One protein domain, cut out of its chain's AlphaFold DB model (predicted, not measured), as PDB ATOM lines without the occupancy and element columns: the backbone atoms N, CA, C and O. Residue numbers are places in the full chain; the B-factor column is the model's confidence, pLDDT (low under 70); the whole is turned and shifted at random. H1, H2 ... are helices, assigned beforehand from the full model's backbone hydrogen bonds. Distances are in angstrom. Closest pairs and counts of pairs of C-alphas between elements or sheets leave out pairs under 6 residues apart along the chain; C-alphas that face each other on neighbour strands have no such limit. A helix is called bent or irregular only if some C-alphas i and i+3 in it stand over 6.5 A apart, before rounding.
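Overview. This is residues 35 to 168 of the 168 residues of an uncharacterized protein of Sphingobacterium thalpophilum (UniProt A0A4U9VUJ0). H6, one of the two longest helices, lies side by side with H3 along one side of a compact helical body that has H1 in its middle. H4 packs on residues 37 to 42 of H1, H3 packs across H1 at residues 44 to 47, H2 and H7 come close to H1 without clear contact, short H5 sits at the margin next to H4, and residues 154 to 168, mostly H8, stick out as an arm. The printed part has 134 residues with eight named helices, in the order H1 to H8, and no named strand; the class is all helix, with 93 residues in helices. The whole is compact, with a radius of gyration of the C-alphas of 15.2 A and spans of 40 by 39 by 26 A.

Arrangement. H6, residues 123 to 139, touches H3, residues 76 to 88, at a shallow tilt of 27 degrees, opposite ways; their closest C-alphas are those of Leu 77 and Leu 132, 5.2 A apart. H3 touches H1, residues 36 to 47, about perpendicular at 80 degrees, with Val 44 and Ile 78 closest, their C-alphas 6.4 A apart. H1 touches H3 with residues 44 to 47 alone, and H3 touches H1 with residues 77 to 81 alone. H1 and H6 are near each other, with 7 pairs of C-alphas within 10 A. H4, residues 93 to 101, touches H1 through residues 37 to 42 of H1 alone; the closest C-alphas are those of Arg 37 and Ala 99, 5.3 A apart. H1 and H4 run opposite ways at a tilt of 38 degrees, only just steep. Over these three touching pairs, the helix packing is mostly crossed, but only just: 1 pair is at a shallow tilt. H2, residues 59 to 72, is close to but not clearly touching H1, with the C-alphas of Ile 43 and Ile 65 closest at 7.5 A, and the two are about perpendicular at 75 degrees. H7, residues 142 to 148, is close to but not clearly touching H2, at a shallow tilt of 30 degrees, opposite ways; the C-alphas of His 68 and Phe 145 are closest at 7.2 A. H5, residues 113 to 116, is close to but not clearly touching H4, with the C-alphas of His 101 and Ile 113 closest at 7.0 A. H8, residues 150 to 166, and H7 meet only through their link; H8 is apart from H1 and H6, among others. In the backbone, each O i to N i+4 pair is within hydrogen-bond range in H1, H3, H4, H6 and H7, against 7 of 10 in H2 and 11 of 13 in H8, while H5 is too short for such a pair.

Along the chain. H6 is 24.4 A from first to last C-alpha, beginning at C-alpha 123 at (248.571, 255.104, 274.958). H1 begins at C-alpha 36 at (264.036, 253.694, 258.916) and is 16.3 A long. H2 measures 19.8 A and is irregular, with C-alphas 68 and 71 7.4 A apart. H3 measures 17.5 A, H4 12.6 A, H5 5.5 A and H7 9.8 A. H8, 25.1 A, ends at C-alpha 166 at (261.567, 272.653, 242.538). H8 is irregular, but only just, with C-alphas 159 and 162 6.8 A apart, and has a kink of 30 degrees near residue 160.

Size, cuts and confidence. The C-alphas of Gln 74 and Lys 168 are the two farthest apart, at 43.8 A. Residues 154 to 168, of which 154 to 166 belong to H8, stand free; the body without them spans 38 by 27 by 24 A. The printed part has no cut and ends at Lys 168, the chain's last residue. The links H1 to H2 and H4 to H5 are long, with 11 residues each. The mean pLDDT of the printed part is 95.8, and residue 168 is the one printed residue under 70; H5 has a mean of 81.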
ATOM      1  N   ASP A  35     263.694 257.289 255.947       96.69
ATOM      2  CA  ASP A  35     263.640 257.192 257.397       96.69
ATOM      3  C   ASP A  35     263.306 255.755 257.791       96.69
ATOM      4  O   ASP A  35     262.215 255.262 257.490       96.69
ATOM      5  N   GLU A  36     264.228 255.085 258.487       97.25
ATOM      6  CA  GLU A  36     264.036 253.694 258.916       97.25
ATOM      7  C   GLU A  36     262.758 253.504 259.739       97.25
ATOM      8  O   GLU A  36     262.134 252.450 259.648       97.25
ATOM      9  N   ARG A  37     262.323 254.516 260.507       98.06
ATOM     10  CA  ARG A  37     261.084 254.450 261.301       98.06
ATOM     11  C   ARG A  37     259.860 254.375 260.404       98.06
ATOM     12  O   ARG A  37     258.924 253.648 260.712       98.06
ATOM     13  N   ILE A  38     259.859 255.119 259.304       97.56
ATOM     14  CA  ILE A  38     258.759 255.111 258.337       97.56
ATOM     15  C   ILE A  38     258.745 253.788 257.573       97.56
ATOM     16  O   ILE A  38     257.691 253.161 257.431       97.56
ATOM     17  N   GLU A  39     259.913 253.339 257.121       98.06
ATOM     18  CA  GLU A  39     260.017 252.150 256.284       98.06
ATOM     19  C   GLU A  39     259.688 250.869 257.061       98.06
ATOM     20  O   GLU A  39     258.872 250.067 256.606       98.06
ATOM     21  N   ILE A  40     260.214 250.696 258.283       98.69
ATOM     22  CA  ILE A  40     259.919 249.492 259.073       98.69
ATOM     23  C   ILE A  40     258.437 249.398 259.446       98.69
ATOM     24  O   ILE A  40     257.862 248.310 259.420       98.69
ATOM     25  N   LEU A  41     257.781 250.524 259.750       98.75
ATOM     26  CA  LEU A  41     256.342 250.535 260.007       98.75
ATOM     27  C   LEU A  41     255.553 250.186 258.743       98.75
ATOM     28  O   LEU A  41     254.607 249.404 258.820       98.75
ATOM     29  N   SER A  42     255.970 250.694 257.583       98.50
ATOM     30  CA  SER A  42     255.359 250.346 256.297       98.50
ATOM     31  C   SER A  42     255.471 248.844 256.011       98.50
ATOM     32  O   SER A  42     254.478 248.206 255.661       98.50
ATOM     33  N   ILE A  43     256.636 248.238 256.265       98.75
ATOM     34  CA  ILE A  43     256.857 246.788 256.148       98.75
ATOM     35  C   ILE A  43     255.974 246.008 257.132       98.75
ATOM     36  O   ILE A  43     255.305 245.052 256.740       98.75
ATOM     37  N   VAL A  44     255.913 246.413 258.402       98.81
ATOM     38  CA  VAL A  44     255.074 245.753 259.418       98.81
ATOM     39  C   VAL A  44     253.599 245.777 259.017       98.81
ATOM     40  O   VAL A  44     252.921 244.750 259.093       98.81
ATOM     41  N   PHE A  45     253.099 246.915 258.533       98.69
ATOM     42  CA  PHE A  45     251.709 247.035 258.099       98.69
ATOM     43  C   PHE A  45     251.438 246.294 256.782       98.69
ATOM     44  O   PHE A  45     250.372 245.689 256.644       98.69
ATOM     45  N   ARG A  46     252.410 246.219 255.864       98.38
ATOM     46  CA  ARG A  46     252.362 245.325 254.694       98.38
ATOM     47  C   ARG A  46     252.198 243.863 255.117       98.38
ATOM     48  O   ARG A  46     251.281 243.186 254.664       98.38
ATOM     49  N   LEU A  47     253.035 243.381 256.038       98.56
ATOM     50  CA  LEU A  47     252.962 242.012 256.572       98.56
ATOM     51  C   LEU A  47     251.654 241.752 257.340       98.56
ATOM     52  O   LEU A  47     251.156 240.625 257.364       98.56
ATOM     53  N   ALA A  48     251.074 242.793 257.940       98.31
ATOM     54  CA  ALA A  48     249.763 242.756 258.584       98.31
ATOM     55  C   ALA A  48     248.577 242.861 257.602       98.31
ATOM     56  O   ALA A  48     247.424 242.849 258.044       98.31
ATOM     57  N   GLY A  49     248.830 242.947 256.291       97.06
ATOM     58  CA  GLY A  49     247.804 242.960 255.247       97.06
ATOM     59  C   GLY A  49     247.114 244.311 255.037       97.06
ATOM     60  O   GLY A  49     245.982 244.344 254.559       97.06
ATOM     61  N   SER A  50     247.746 245.428 255.407       97.88
ATOM     62  CA  SER A  50     247.263 246.761 255.023       97.88
ATOM     63  C   SER A  50     247.438 246.990 253.529       97.88
ATOM     64  O   SER A  50     248.565 247.025 253.029       97.88
ATOM     65  N   ARG A  51     246.329 247.201 252.813       97.00
ATOM     66  CA  ARG A  51     246.330 247.450 251.364       97.00
ATOM     67  C   ARG A  51     247.141 248.695 251.008       97.00
ATOM     68  O   ARG A  51     247.888 248.680 250.037       97.00
ATOM     69  N   GLU A  52     247.030 249.737 251.819       97.31
ATOM     70  CA  GLU A  52     247.709 251.018 251.650       97.31
ATOM     71  C   GLU A  52     249.245 250.930 251.768       97.31
ATOM     72  O   GLU A  52     249.939 251.808 251.269       97.31
ATOM     73  N   TYR A  53     249.772 249.837 252.336       97.31
ATOM     74  CA  TYR A  53     251.211 249.539 252.430       97.31
ATOM     75  C   TYR A  53     251.658 248.376 251.526       97.31
ATOM     76  O   TYR A  53     252.827 247.986 251.523       97.31
ATOM     77  N   SER A  54     250.742 247.807 250.737       96.69
ATOM     78  CA  SER A  54     250.968 246.570 249.975       96.69
ATOM     79  C   SER A  54     251.003 246.798 248.463       96.69
ATOM     80  O   SER A  54     250.553 245.954 247.698       96.69
ATOM     81  N   SER A  55     251.527 247.944 248.016       96.12
ATOM     82  CA  SER A  55     251.776 248.174 246.587       96.12
ATOM     83  C   SER A  55     252.842 247.211 246.056       96.12
ATOM     84  O   SER A  55     253.878 247.017 246.698       96.12
ATOM     85  N   ASP A  56     252.604 246.655 244.868       95.25
ATOM     86  CA  ASP A  56     253.523 245.745 244.169       95.25
ATOM     87  C   ASP A  56     254.220 246.385 242.960       95.25
ATOM     88  O   ASP A  56     254.914 245.710 242.202       95.25
ATOM     89  N   VAL A  57     254.077 247.706 242.791       96.19
ATOM     90  CA  VAL A  57     254.632 248.442 241.643       96.19
ATOM     91  C   VAL A  57     256.154 248.293 241.559       96.19
ATOM     92  O   VAL A  57     256.692 248.054 240.480       96.19
ATOM     93  N   PHE A  58     256.865 248.386 242.690       94.88
ATOM     94  CA  PHE A  58     258.321 248.249 242.707       94.88
ATOM     95  C   PHE A  58     258.767 246.825 243.057       94.88
ATOM     96  O   PHE A  58     259.333 246.562 244.121       94.88
ATOM     97  N   LYS A  59     258.526 245.896 242.127       96.69
ATOM     98  CA  LYS A  59     258.751 244.457 242.322       96.69
ATOM     99  C   LYS A  59     260.133 244.097 242.885       96.69
ATOM    100  O   LYS A  59     260.213 243.288 243.802       96.69
ATOM    101  N   ARG A  60     261.212 244.738 242.412       96.00
ATOM    102  CA  ARG A  60     262.584 244.476 242.895       96.00
ATOM    103  C   ARG A  60     262.726 244.668 244.408       96.00
ATOM    104  O   ARG A  60     263.423 243.890 245.048       96.00
ATOM    105  N   TYR A  61     262.103 245.699 244.974       97.44
ATOM    106  CA  TYR A  61     262.172 245.963 246.411       97.44
ATOM    107  C   TYR A  61     261.182 245.097 247.197       97.44
ATOM    108  O   TYR A  61     261.522 244.564 248.250       97.44
ATOM    109  N   VAL A  62     259.996 244.861 246.633       98.19
ATOM    110  CA  VAL A  62     259.004 243.935 247.195       98.19
ATOM    111  C   VAL A  62     259.566 242.525 247.357       98.19
ATOM    112  O   VAL A  62     259.374 241.911 248.404       98.19
ATOM    113  N   ASP A  63     260.276 242.016 246.353       98.31
ATOM    114  CA  ASP A  63     260.873 240.683 246.403       98.31
ATOM    115  C   ASP A  63     261.909 240.594 247.538       98.31
ATOM    116  O   ASP A  63     261.902 239.618 248.284       98.31
ATOM    117  N   ARG A  64     262.696 241.656 247.773       98.44
ATOM    118  CA  ARG A  64     263.633 241.744 248.910       98.44
ATOM    119  C   ARG A  64     262.930 241.776 250.265       98.44
ATOM    120  O   ARG A  64     263.364 241.090 251.188       98.44
ATOM    121  N   ILE A  65     261.844 242.545 250.392       98.62
ATOM    122  CA  ILE A  65     261.017 242.548 251.610       98.62
ATOM    123  C   ILE A  65     260.490 241.137 251.870       98.62
ATOM    124  O   ILE A  65     260.584 240.640 252.987       98.62
ATOM    125  N   ASN A  66     259.942 240.480 250.848       98.19
ATOM    126  CA  ASN A  66     259.370 239.147 250.987       98.19
ATOM    127  C   ASN A  66     260.436 238.115 251.369       98.19
ATOM    128  O   ASN A  66     260.224 237.357 252.311       98.19
ATOM    129  N   GLU A  67     261.576 238.097 250.681       98.44
ATOM    130  CA  GLU A  67     262.689 237.191 250.977       98.44
ATOM    131  C   GLU A  67     263.147 237.314 252.434       98.44
ATOM    132  O   GLU A  67     263.293 236.308 253.126       98.44
ATOM    133  N   HIS A  68     263.288 238.545 252.927       98.81
ATOM    134  CA  HIS A  68     263.761 238.796 254.281       98.81
ATOM    135  C   HIS A  68     262.681 238.563 255.354       98.81
ATOM    136  O   HIS A  68     262.933 237.916 256.368       98.81
ATOM    137  N   TYR A  69     261.463 239.073 255.147       98.75
ATOM    138  CA  TYR A  69     260.447 239.155 256.200       98.75
ATOM    139  C   TYR A  69     259.387 238.045 256.181       98.75
ATOM    140  O   TYR A  69     258.635 237.912 257.151       98.75
ATOM    141  N   ASN A  70     259.313 237.213 255.133       97.62
ATOM    142  CA  ASN A  70     258.354 236.100 255.073       97.62
ATOM    143  C   ASN A  70     258.388 235.169 256.301       97.62
ATOM    144  O   ASN A  70     257.302 234.835 256.789       97.62
ATOM    145  N   PRO A  71     259.561 234.784 256.848       98.50
ATOM    146  CA  PRO A  71     259.629 233.940 258.045       98.50
ATOM    147  C   PRO A  71     258.962 234.560 259.285       98.50
ATOM    148  O   PRO A  71     258.536 233.843 260.185       98.50
ATOM    149  N   PHE A  72     258.809 235.888 259.324       98.56
ATOM    150  CA  PHE A  72     258.303 236.630 260.482       98.56
ATOM    151  C   PHE A  72     256.823 237.017 260.368       98.56
ATOM    152  O   PHE A  72     256.307 237.754 261.207       98.56
ATOM    153  N   LYS A  73     256.089 236.492 259.377       97.12
ATOM    154  CA  LYS A  73     254.647 236.760 259.192       97.12
ATOM    155  C   LYS A  73     253.769 236.377 260.390       97.12
ATOM    156  O   LYS A  73     252.670 236.912 260.526       97.12
ATOM    157  N   GLN A  74     254.247 235.461 261.234       97.69
ATOM    158  CA  GLN A  74     253.579 235.025 262.466       97.69
ATOM    159  C   GLN A  74     254.184 235.644 263.735       97.69
ATOM    160  O   GLN A  74     253.814 235.259 264.842       97.69
ATOM    161  N   HIS A  75     255.112 236.596 263.599       98.75
ATOM    162  CA  HIS A  75     255.692 237.295 264.740       98.75
ATOM    163  C   HIS A  75     254.603 238.047 265.523       98.75
ATOM    164  O   HIS A  75     253.665 238.602 264.943       98.75
ATOM    165  N   GLU A  76     254.742 238.106 266.848       98.75
ATOM    166  CA  GLU A  76     253.757 238.713 267.754       98.75
ATOM    167  C   GLU A  76     253.399 240.160 267.390       98.75
ATOM    168  O   GLU A  76     252.232 240.535 267.462       98.75
ATOM    169  N   LEU A  77     254.367 240.948 266.906       98.88
ATOM    170  CA  LEU A  77     254.109 242.286 266.364       98.88
ATOM    171  C   LEU A  77     253.096 242.262 265.217       98.88
ATOM    172  O   LEU A  77     252.212 243.112 265.181       98.88
ATOM    173  N   ILE A  78     253.203 241.321 264.277       98.81
ATOM    174  CA  ILE A  78     252.323 241.270 263.103       98.81
ATOM    175  C   ILE A  78     250.902 240.904 263.533       98.81
ATOM    176  O   ILE A  78     249.938 241.518 263.080       98.81
ATOM    177  N   ASN A  79     250.765 239.962 264.468       98.69
ATOM    178  CA  ASN A  79     249.472 239.591 265.043       98.69
ATOM    179  C   ASN A  79     248.851 240.741 265.846       98.69
ATOM    180  O   ASN A  79     247.671 241.047 265.673       98.69
ATOM    181  N   PHE A  80     249.652 241.430 266.660       98.88
ATOM    182  CA  PHE A  80     249.214 242.626 267.374       98.88
ATOM    183  C   PHE A  80     248.784 243.738 266.411       98.88
ATOM    184  O   PHE A  80     247.736 244.347 266.601       98.88
ATOM    185  N   THR A  81     249.539 243.945 265.331       98.81
ATOM    186  CA  THR A  81     249.223 244.935 264.295       98.81
ATOM    187  C   THR A  81     247.890 244.606 263.626       98.81
ATOM    188  O   THR A  81     247.025 245.470 263.546       98.81
ATOM    189  N   LYS A  82     247.657 243.351 263.218       98.75
ATOM    190  CA  LYS A  82     246.355 242.912 262.679       98.75
ATOM    191  C   LYS A  82     245.206 243.209 263.649       98.75
ATOM    192  O   LYS A  82     244.173 243.714 263.222       98.75
ATOM    193  N   LYS A  83     245.402 242.938 264.945       98.62
ATOM    194  CA  LYS A  83     244.408 243.205 265.992       98.62
ATOM    195  C   LYS A  83     244.053 244.693 266.075       98.62
ATOM    196  O   LYS A  83     242.897 245.046 265.871       98.62
ATOM    197  N   ILE A  84     245.034 245.567 266.305       98.38
ATOM    198  CA  ILE A  84     244.779 247.007 266.493       98.38
ATOM    199  C   ILE A  84     244.289 247.698 265.209       98.38
ATOM    200  O   ILE A  84     243.553 248.680 265.275       98.38
ATOM    201  N   ARG A  85     244.640 247.174 264.026       97.69
ATOM    202  CA  ARG A  85     244.052 247.611 262.749       97.69
ATOM    203  C   ARG A  85     242.543 247.372 262.732       97.69
ATOM    204  O   ARG A  85     241.786 248.281 262.414       97.69
ATOM    205  N   ASN A  86     242.119 246.163 263.100       97.38
ATOM    206  CA  ASN A  86     240.714 245.765 263.071       97.38
ATOM    207  C   ASN A  86     239.896 246.418 264.193       97.38
ATOM    208  O   ASN A  86     238.762 246.821 263.964       97.38
ATOM    209  N   GLU A  87     240.463 246.529 265.396       97.88
ATOM    210  CA  GLU A  87     239.751 247.035 266.578       97.88
ATOM    211  C   GLU A  87     239.745 248.566 266.671       97.88
ATOM    212  O   GLU A  87     238.771 249.148 267.142       97.88
ATOM    213  N   ASN A  88     240.819 249.233 266.235       97.75
ATOM    214  CA  ASN A  88     240.993 250.679 266.414       97.75
ATOM    215  C   ASN A  88     241.057 251.460 265.092       97.75
ATOM    216  O   ASN A  88     241.168 252.685 265.112       97.75
ATOM    217  N   GLY A  89     241.013 250.782 263.940       97.06
ATOM    218  CA  GLY A  89     241.086 251.433 262.627       97.06
ATOM    219  C   GLY A  89     242.449 252.063 262.323       97.06
ATOM    220  O   GLY A  89     242.533 253.001 261.524       97.06
ATOM    221  N   ILE A  90     243.520 251.593 262.974       98.12
ATOM    222  CA  ILE A  90     244.881 252.087 262.736       98.12
ATOM    223  C   ILE A  90     245.303 251.692 261.319       98.12
ATOM    224  O   ILE A  90     245.371 250.517 260.989       98.12
ATOM    225  N   GLY A  91     245.602 252.676 260.482       97.44
ATOM    226  CA  GLY A  91     246.003 252.503 259.088       97.44
ATOM    227  C   GLY A  91     246.292 253.868 258.472       97.44
ATOM    228  O   GLY A  91     246.048 254.891 259.118       97.44
ATOM    229  N   TYR A  92     246.796 253.893 257.239       97.44
ATOM    230  CA  TYR A  92     247.142 255.139 256.541       97.44
ATOM    231  C   TYR A  92     247.997 256.091 257.416       97.44
ATOM    232  O   TYR A  92     248.999 255.709 258.015       97.44
ATOM    233  N   ASP A  93     247.583 257.346 257.533       97.19
ATOM    234  CA  ASP A  93     248.238 258.417 258.271       97.19
ATOM    235  C   ASP A  93     248.474 258.112 259.764       97.19
ATOM    236  O   ASP A  93     249.492 258.553 260.297       97.19
ATOM    237  N   ALA A  94     247.652 257.286 260.429       98.06
ATOM    238  CA  ALA A  94     247.909 256.898 261.826       98.06
ATOM    239  C   ALA A  94     249.226 256.140 261.999       98.06
ATOM    240  O   ALA A  94     249.877 256.239 263.041       98.06
ATOM    241  N   VAL A  95     249.633 255.370 260.992       98.44
ATOM    242  CA  VAL A  95     250.898 254.632 261.031       98.44
ATOM    243  C   VAL A  95     252.065 255.606 260.908       98.44
ATOM    244  O   VAL A  95     253.027 255.523 261.670       98.44
ATOM    245  N   MET A  96     251.963 256.582 260.004       97.12
ATOM    246  CA  MET A  96     252.988 257.619 259.837       97.12
ATOM    247  C   MET A  96     253.064 258.541 261.057       97.12
ATOM    248  O   MET A  96     254.162 258.907 261.479       97.12
ATOM    249  N   SER A  97     251.922 258.832 261.685       96.75
ATOM    250  CA  SER A  97     251.869 259.519 262.974       96.75
ATOM    251  C   SER A  97     252.671 258.755 264.031       96.75
ATOM    252  O   SER A  97     253.531 259.341 264.681       96.75
ATOM    253  N   MET A  98     252.518 257.432 264.147       97.88
ATOM    254  CA  MET A  98     253.359 256.645 265.055       97.88
ATOM    255  C   MET A  98     254.855 256.740 264.699       97.88
ATOM    256  O   MET A  98     255.674 256.982 265.584       97.88
ATOM    257  N   ALA A  99     255.226 256.619 263.419       97.12
ATOM    258  CA  ALA A  99     256.627 256.664 262.982       97.12
ATOM    259  C   ALA A  99     257.358 257.938 263.443       97.12
ATOM    260  O   ALA A  99     258.483 257.876 263.950       97.12
ATOM    261  N   ILE A 100     256.715 259.104 263.325       93.56
ATOM    262  CA  ILE A 100     257.327 260.379 263.727       93.56
ATOM    263  C   ILE A 100     257.463 260.520 265.253       93.56
ATOM    264  O   ILE A 100     258.382 261.209 265.717       93.56
ATOM    265  N   HIS A 101     256.627 259.816 266.024       95.88
ATOM    266  CA  HIS A 101     256.674 259.756 267.490       95.88
ATOM    267  C   HIS A 101     257.682 258.735 268.034       95.88
ATOM    268  O   HIS A 101     257.895 258.684 269.244       95.88
ATOM    269  N   LEU A 102     258.356 257.971 267.173       96.56
ATOM    270  CA  LEU A 102     259.457 257.091 267.559       96.56
ATOM    271  C   LEU A 102     260.807 257.813 267.437       96.56
ATOM    272  O   LEU A 102     261.013 258.617 266.524       96.56
ATOM    273  N   ASP A 103     261.736 257.560 268.356       95.62
ATOM    274  CA  ASP A 103     263.147 257.936 268.202       95.62
ATOM    275  C   ASP A 103     263.911 256.935 267.306       95.62
ATOM    276  O   ASP A 103     263.337 255.976 266.788       95.62
ATOM    277  N   GLY A 104     265.214 257.161 267.096       93.81
ATOM    278  CA  GLY A 104     266.059 256.281 266.276       93.81
ATOM    279  C   GLY A 104     266.313 254.892 266.880       93.81
ATOM    280  O   GLY A 104     266.942 254.054 266.247       93.81
ATOM    281  N   GLN A 105     265.852 254.640 268.105       95.62
ATOM    282  CA  GLN A 105     265.906 253.346 268.789       95.62
ATOM    283  C   GLN A 105     264.496 252.761 268.988       95.62
ATOM    284  O   GLN A 105     264.313 251.811 269.759       95.62
ATOM    285  N   PHE A 106     263.507 253.327 268.290       96.94
ATOM    286  CA  PHE A 106     262.093 252.972 268.342       96.94
ATOM    287  C   PHE A 106     261.465 253.081 269.740       96.94
ATOM    288  O   PHE A 106     260.509 252.368 270.053       96.94
ATOM    289  N   ASN A 107     261.972 253.965 270.600       95.44
ATOM    290  CA  ASN A 107     261.253 254.352 271.810       95.44
ATOM    291  C   ASN A 107     260.234 255.440 271.476       95.44
ATOM    292  O   ASN A 107     260.487 256.316 270.648       95.44
ATOM    293  N   LEU A 108     259.097 255.416 272.170       93.44
ATOM    294  CA  LEU A 108     258.143 256.517 272.110       93.44
ATOM    295  C   LEU A 108     258.761 257.780 272.705       93.44
ATOM    296  O   LEU A 108     259.205 257.792 273.857       93.44
ATOM    297  N   LYS A 109     258.721 258.865 271.938       90.94
ATOM    298  CA  LYS A 109     259.033 260.205 272.425       90.94
ATOM    299  C   LYS A 109     257.988 260.592 273.470       90.94
ATOM    300  O   LYS A 109     256.790 260.494 273.226       90.94
ATOM    301  N   GLN A 110     258.439 261.020 274.647       78.69
ATOM    302  CA  GLN A 110     257.534 261.363 275.754       78.69
ATOM    303  C   GLN A 110     256.841 262.717 275.559       78.69
ATOM    304  O   GLN A 110     255.751 262.936 276.078       78.69
ATOM    305  N   LYS A 111     257.470 263.628 274.812       78.81
ATOM    306  CA  LYS A 111     256.958 264.979 274.583       78.81
ATOM    307  C   LYS A 111     255.813 264.960 273.565       78.81
ATOM    308  O   LYS A 111     255.979 264.402 272.484       78.81
ATOM    309  N   ASN A 112     254.702 265.611 273.915       70.19
ATOM    310  CA  ASN A 112     253.527 265.877 273.073       70.19
ATOM    311  C   ASN A 112     252.801 264.635 272.525       70.19
ATOM    312  O   ASN A 112     251.926 264.771 271.681       70.19
ATOM    313  N   ILE A 113     253.106 263.428 273.014       77.81
ATOM    314  CA  ILE A 113     252.467 262.204 272.508       77.81
ATOM    315  C   ILE A 113     250.943 262.239 272.660       77.81
ATOM    316  O   ILE A 113     250.238 261.855 271.738       77.81
ATOM    317  N   ASP A 114     250.437 262.758 273.780       77.38
ATOM    318  CA  ASP A 114     248.997 262.837 274.044       77.38
ATOM    319  C   ASP A 114     248.313 263.960 273.222       77.38
ATOM    320  O   ASP A 114     247.092 263.973 273.099       77.38
ATOM    321  N   GLU A 115     249.086 264.880 272.629       81.31
ATOM    322  CA  GLU A 115     248.585 266.011 271.831       81.31
ATOM    323  C   GLU A 115     248.650 265.747 270.320       81.31
ATOM    324  O   GLU A 115     247.761 266.168 269.581       81.31
ATOM    325  N   THR A 116     249.714 265.086 269.845       88.88
ATOM    326  CA  THR A 116     250.039 265.008 268.411       88.88
ATOM    327  C   THR A 116     250.009 263.600 267.826       88.88
ATOM    328  O   THR A 116     250.037 263.461 266.599       88.88
ATOM    329  N   LEU A 117     249.950 262.549 268.651       94.88
ATOM    330  CA  LEU A 117     249.751 261.192 268.144       94.88
ATOM    331  C   LEU A 117     248.316 261.039 267.633       94.88
ATOM    332  O   LEU A 117     247.367 261.540 268.234       94.88
ATOM    333  N   ASP A 118     248.151 260.328 266.519       96.75
ATOM    334  CA  ASP A 118     246.828 260.062 265.965       96.75
ATOM    335  C   ASP A 118     245.931 259.375 267.006       96.75
ATOM    336  O   ASP A 118     246.296 258.348 267.582       96.75
ATOM    337  N   LYS A 119     244.731 259.931 267.205       95.62
ATOM    338  CA  LYS A 119     243.747 259.507 268.214       95.62
ATOM    339  C   LYS A 119     243.340 258.030 268.148       95.62
ATOM    340  O   LYS A 119     242.768 257.520 269.107       95.62
ATOM    341  N   ARG A 120     243.585 257.339 267.027       97.44
ATOM    342  CA  ARG A 120     243.354 255.889 266.890       97.44
ATOM    343  C   ARG A 120     244.330 255.067 267.735       97.44
ATOM    344  O   ARG A 120     244.035 253.921 268.070       97.44
ATOM    345  N   TRP A 121     245.471 255.637 268.114       97.19
ATOM    346  CA  TRP A 121     246.395 255.030 269.060       97.19
ATOM    347  C   TRP A 121     245.990 255.341 270.497       97.19
ATOM    348  O   TRP A 121     246.175 256.452 270.987       97.19
ATOM    349  N   SER A 122     245.529 254.325 271.228       94.62
ATOM    350  CA  SER A 122     245.551 254.415 272.688       94.62
ATOM    351  C   SER A 122     246.999 254.422 273.185       94.62
ATOM    352  O   SER A 122     247.893 253.828 272.569       94.62
ATOM    353  N   ARG A 123     247.238 255.052 274.339       92.25
ATOM    354  CA  ARG A 123     248.571 255.104 274.958       92.25
ATOM    355  C   ARG A 123     249.155 253.711 275.202       92.25
ATOM    356  O   ARG A 123     250.353 253.502 275.008       92.25
ATOM    357  N   ASP A 124     248.314 252.761 275.594       95.12
ATOM    358  CA  ASP A 124     248.728 251.384 275.857       95.12
ATOM    359  C   ASP A 124     249.052 250.636 274.565       95.12
ATOM    360  O   ASP A 124     250.100 249.991 274.484       95.12
ATOM    361  N   ASN A 125     248.233 250.799 273.519       97.44
ATOM    362  CA  ASN A 125     248.529 250.217 272.211       97.44
ATOM    363  C   ASN A 125     249.823 250.787 271.632       97.44
ATOM    364  O   ASN A 125     250.629 250.033 271.091       97.44
ATOM    365  N   ALA A 126     250.060 252.091 271.789       97.00
ATOM    366  CA  ALA A 126     251.279 252.728 271.319       97.00
ATOM    367  C   ALA A 126     252.522 252.166 272.028       97.00
ATOM    368  O   ALA A 126     253.500 251.784 271.378       97.00
ATOM    369  N   LYS A 127     252.483 252.065 273.364       96.50
ATOM    370  CA  LYS A 127     253.587 251.507 274.163       96.50
ATOM    371  C   LYS A 127     253.855 250.048 273.812       96.50
ATOM    372  O   LYS A 127     255.012 249.662 273.629       96.50
ATOM    373  N   GLN A 128     252.797 249.248 273.697       98.31
ATOM    374  CA  GLN A 128     252.912 247.840 273.344       98.31
ATOM    375  C   GLN A 128     253.463 247.669 271.926       98.31
ATOM    376  O   GLN A 128     254.368 246.859 271.726       98.31
ATOM    377  N   PHE A 129     252.997 248.466 270.962       98.62
ATOM    378  CA  PHE A 129     253.525 248.450 269.601       98.62
ATOM    379  C   PHE A 129     255.017 248.769 269.574       98.62
ATOM    380  O   PHE A 129     255.780 247.998 269.007       98.62
ATOM    381  N   ALA A 130     255.458 249.848 270.231       98.31
ATOM    382  CA  ALA A 130     256.870 250.230 270.268       98.31
ATOM    383  C   ALA A 130     257.753 249.133 270.894       98.31
ATOM    384  O   ALA A 130     258.816 248.800 270.369       98.31
ATOM    385  N   LYS A 131     257.286 248.497 271.977       98.56
ATOM    386  CA  LYS A 131     257.969 247.347 272.589       98.56
ATOM    387  C   LYS A 131     258.108 246.179 271.606       98.56
ATOM    388  O   LYS A 131     259.206 245.646 271.438       98.56
ATOM    389  N   LEU A 132     257.009 245.788 270.961       98.88
ATOM    390  CA  LEU A 132     256.983 244.683 270.000       98.88
ATOM    391  C   LEU A 132     257.780 244.999 268.728       98.88
ATOM    392  O   LEU A 132     258.397 244.102 268.160       98.88
ATOM    393  N   LEU A 133     257.820 246.266 268.313       98.88
ATOM    394  CA  LEU A 133     258.605 246.749 267.184       98.88
ATOM    395  C   LEU A 133     260.098 246.571 267.424       98.88
ATOM    396  O   LEU A 133     260.788 246.030 266.567       98.88
ATOM    397  N   LYS A 134     260.595 246.946 268.606       98.69
ATOM    398  CA  LYS A 134     262.006 246.738 268.969       98.69
ATOM    399  C   LYS A 134     262.387 245.261 268.944       98.69
ATOM    400  O   LYS A 134     263.468 244.910 268.474       98.69
ATOM    401  N   LYS A 135     261.494 244.395 269.432       98.81
ATOM    402  CA  LYS A 135     261.696 242.946 269.389       98.81
ATOM    403  C   LYS A 135     261.689 242.420 267.955       98.81
ATOM    404  O   LYS A 135     262.634 241.741 267.578       98.81
ATOM    405  N   PHE A 136     260.715 242.815 267.138       98.88
ATOM    406  CA  PHE A 136     260.662 242.449 265.723       98.88
ATOM    407  C   PHE A 136     261.905 242.906 264.962       98.88
ATOM    408  O   PHE A 136     262.478 242.116 264.224       98.88
ATOM    409  N   TYR A 137     262.357 244.148 265.160       98.75
ATOM    410  CA  TYR A 137     263.542 244.689 264.490       98.75
ATOM    411  C   TYR A 137     264.791 243.849 264.794       98.75
ATOM    412  O   TYR A 137     265.583 243.571 263.896       98.75
ATOM    413  N   LYS A 138     264.939 243.399 266.049       98.69
ATOM    414  CA  LYS A 138     266.013 242.487 266.461       98.69
ATOM    415  C   LYS A 138     265.835 241.088 265.868       98.69
ATOM    416  O   LYS A 138     266.764 240.572 265.263       98.69
ATOM    417  N   ASP A 139     264.669 240.481 266.063       98.81
ATOM    418  CA  ASP A 139     264.409 239.086 265.697       98.81
ATOM    419  C   ASP A 139     264.444 238.867 264.182       98.81
ATOM    420  O   ASP A 139     264.839 237.796 263.729       98.81
ATOM    421  N   SER A 140     264.064 239.888 263.409       98.75
ATOM    422  CA  SER A 140     264.128 239.859 261.949       98.75
ATOM    423  C   SER A 140     265.501 240.175 261.372       98.75
ATOM    424  O   SER A 140     265.691 239.969 260.187       98.75
ATOM    425  N   ASP A 141     266.468 240.642 262.169       98.56
ATOM    426  CA  ASP A 141     267.724 241.212 261.658       98.56
ATOM    427  C   ASP A 141     267.480 242.384 260.681       98.56
ATOM    428  O   ASP A 141     268.139 242.548 259.650       98.56
ATOM    429  N   SER A 142     266.514 243.244 261.031       98.62
ATOM    430  CA  SER A 142     266.132 244.404 260.215       98.62
ATOM    431  C   SER A 142     267.302 245.359 259.980       98.62
ATOM    432  O   SER A 142     267.391 245.972 258.921       98.62
ATOM    433  N   LYS A 143     268.245 245.457 260.927       98.38
ATOM    434  CA  LYS A 143     269.457 246.264 260.745       98.38
ATOM    435  C   LYS A 143     270.240 245.823 259.504       98.38
ATOM    436  O   LYS A 143     270.680 246.674 258.731       98.38
ATOM    437  N   ARG A 144     270.391 244.511 259.296       98.62
ATOM    438  CA  ARG A 144     271.033 243.964 258.098       98.62
ATOM    439  C   ARG A 144     270.208 244.259 256.851       98.62
ATOM    440  O   ARG A 144     270.768 244.705 255.859       98.62
ATOM    441  N   PHE A 145     268.883 244.103 256.913       98.81
ATOM    442  CA  PHE A 145     268.007 244.453 255.790       98.81
ATOM    443  C   PHE A 145     268.184 245.905 255.332       98.81
ATOM    444  O   PHE A 145     268.331 246.150 254.135       98.81
ATOM    445  N   PHE A 146     268.191 246.865 256.259       98.50
ATOM    446  CA  PHE A 146     268.383 248.275 255.915       98.50
ATOM    447  C   PHE A 146     269.773 248.532 255.332       98.50
ATOM    448  O   PHE A 146     269.884 249.168 254.284       98.50
ATOM    449  N   HIS A 147     270.812 247.958 255.939       98.50
ATOM    450  CA  HIS A 147     272.176 248.041 255.428       98.50
ATOM    451  C   HIS A 147     272.300 247.499 253.989       98.50
ATOM    452  O   HIS A 147     272.820 248.181 253.105       98.50
ATOM    453  N   ASP A 148     271.751 246.315 253.714       98.50
ATOM    454  CA  ASP A 148     271.837 245.647 252.406       98.50
ATOM    455  C   ASP A 148     271.017 246.352 251.306       98.50
ATOM    456  O   ASP A 148     271.175 246.076 250.108       98.50
ATOM    457  N   ASN A 149     270.134 247.275 251.697       98.44
ATOM    458  CA  ASN A 149     269.334 248.108 250.802       98.44
ATOM    459  C   ASN A 149     269.798 249.572 250.747       98.44
ATOM    460  O   ASN A 149     269.216 250.354 249.996       98.44
ATOM    461  N   GLN A 150     270.885 249.944 251.434       98.06
ATOM    462  CA  GLN A 150     271.354 251.333 251.498       98.06
ATOM    463  C   GLN A 150     271.609 251.950 250.116       98.06
ATOM    464  O   GLN A 150     271.248 253.098 249.870       98.06
ATOM    465  N   ALA A 151     272.190 251.187 249.184       97.94
ATOM    466  CA  ALA A 151     272.434 251.666 247.824       97.94
ATOM    467  C   ALA A 151     271.131 252.029 247.091       97.94
ATOM    468  O   ALA A 151     271.083 253.029 246.379       97.94
ATOM    469  N   LEU A 152     270.069 251.244 247.299       97.31
ATOM    470  CA  LEU A 152     268.754 251.524 246.731       97.31
ATOM    471  C   LEU A 152     268.132 252.772 247.368       97.31
ATOM    472  O   LEU A 152     267.574 253.602 246.658       97.31
ATOM    473  N   TYR A 153     268.245 252.925 248.688       97.44
ATOM    474  CA  TYR A 153     267.740 254.108 249.386       97.44
ATOM    475  C   TYR A 153     268.428 255.385 248.904       97.44
ATOM    476  O   TYR A 153     267.742 256.335 248.538       97.44
ATOM    477  N   ASN A 154     269.756 255.369 248.779       96.56
ATOM    478  CA  ASN A 154     270.518 256.497 248.238       96.56
ATOM    479  C   ASN A 154     270.072 256.854 246.809       96.56
ATOM    480  O   ASN A 154     269.993 258.028 246.451       96.56
ATOM    481  N   GLU A 155     269.762 255.852 245.981       96.12
ATOM    482  CA  GLU A 155     269.251 256.071 244.626       96.12
ATOM    483  C   GLU A 155     267.863 256.735 244.637       96.12
ATOM    484  O   GLU A 155     267.621 257.668 243.870       96.12
ATOM    485  N   VAL A 156     266.955 256.287 245.510       94.25
ATOM    486  CA  VAL A 156     265.615 256.881 245.659       94.25
ATOM    487  C   VAL A 156     265.709 258.331 246.132       94.25
ATOM    488  O   VAL A 156     265.055 259.201 245.557       94.25
ATOM    489  N   GLU A 157     266.555 258.613 247.124       95.25
ATOM    490  CA  GLU A 157     266.810 259.974 247.609       95.25
ATOM    491  C   GLU A 157     267.343 260.879 246.494       95.25
ATOM    492  O   GLU A 157     266.809 261.967 246.267       95.25
ATOM    493  N   ALA A 158     268.342 260.407 245.740       95.38
ATOM    494  CA  ALA A 158     268.922 261.151 244.625       95.38
ATOM    495  C   ALA A 158     267.898 261.427 243.512       95.38
ATOM    496  O   ALA A 158     267.876 262.523 242.956       95.38
ATOM    497  N   ARG A 159     267.021 260.466 243.204       94.25
ATOM    498  CA  ARG A 159     265.958 260.628 242.196       94.25
ATOM    499  C   ARG A 159     264.849 261.579 242.645       94.25
ATOM    500  O   ARG A 159     264.233 262.218 241.796       94.25
ATOM    501  N   PHE A 160     264.579 261.673 243.945       93.44
ATOM    502  CA  PHE A 160     263.576 262.593 244.484       93.44
ATOM    503  C   PHE A 160     264.118 264.023 244.657       93.44
ATOM    504  O   PHE A 160     263.344 264.980 244.666       93.44
ATOM    505  N   LEU A 161     265.442 264.188 244.750       92.88
ATOM    506  CA  LEU A 161     266.085 265.479 244.990       92.88
ATOM    507  C   LEU A 161     265.693 266.576 243.977       92.88
ATOM    508  O   LEU A 161     265.337 267.659 244.442       92.88
ATOM    509  N   PRO A 162     265.638 266.334 242.648       93.38
ATOM    510  CA  PRO A 162     265.201 267.356 241.701       93.38
ATOM    511  C   PRO A 162     263.775 267.845 241.969       93.38
ATOM    512  O   PRO A 162     263.513 269.038 241.866       93.38
ATOM    513  N   ILE A 163     262.851 266.958 242.358       92.25
ATOM    514  CA  ILE A 163     261.467 267.339 242.689       92.25
ATOM    515  C   ILE A 163     261.468 268.254 243.914       92.25
ATOM    516  O   ILE A 163     260.845 269.309 243.906       92.25
ATOM    517  N   TYR A 164     262.205 267.869 244.953       90.38
ATOM    518  CA  TYR A 164     262.346 268.669 246.164       90.38
ATOM    519  C   TYR A 164     262.967 270.051 245.904       90.38
ATOM    520  O   TYR A 164     262.536 271.032 246.505       90.38
ATOM    521  N   GLU A 165     263.945 270.150 245.005       89.88
ATOM    522  CA  GLU A 165     264.569 271.424 244.633       89.88
ATOM    523  C   GLU A 165     263.604 272.369 243.907       89.88
ATOM    524  O   GLU A 165     263.709 273.575 244.096       89.88
ATOM    525  N   HIS A 166     262.625 271.844 243.162       89.44
ATOM    526  CA  HIS A 166     261.567 272.653 242.538       89.44
ATOM    527  C   HIS A 166     260.494 273.138 243.530       89.44
ATOM    528  O   HIS A 166     259.722 274.031 243.193       89.44
ATOM    529  N   LEU A 167     260.406 272.541 244.726       83.50
ATOM    530  CA  LEU A 167     259.432 272.910 245.767       83.50
ATOM    531  C   LEU A 167     259.953 273.983 246.739       83.50
ATOM    532  O   LEU A 167     259.196 274.437 247.599       83.50
ATOM    533  N   LYS A 168     261.238 274.338 246.649       67.75
ATOM    534  CA  LYS A 168     261.900 275.357 247.474       67.75
ATOM    535  C   LYS A 168     261.855 276.740 246.848       67.75
ATOM    536  O   LYS A 168     261.872 277.704 247.649       67.75
TER     537      LYS A 168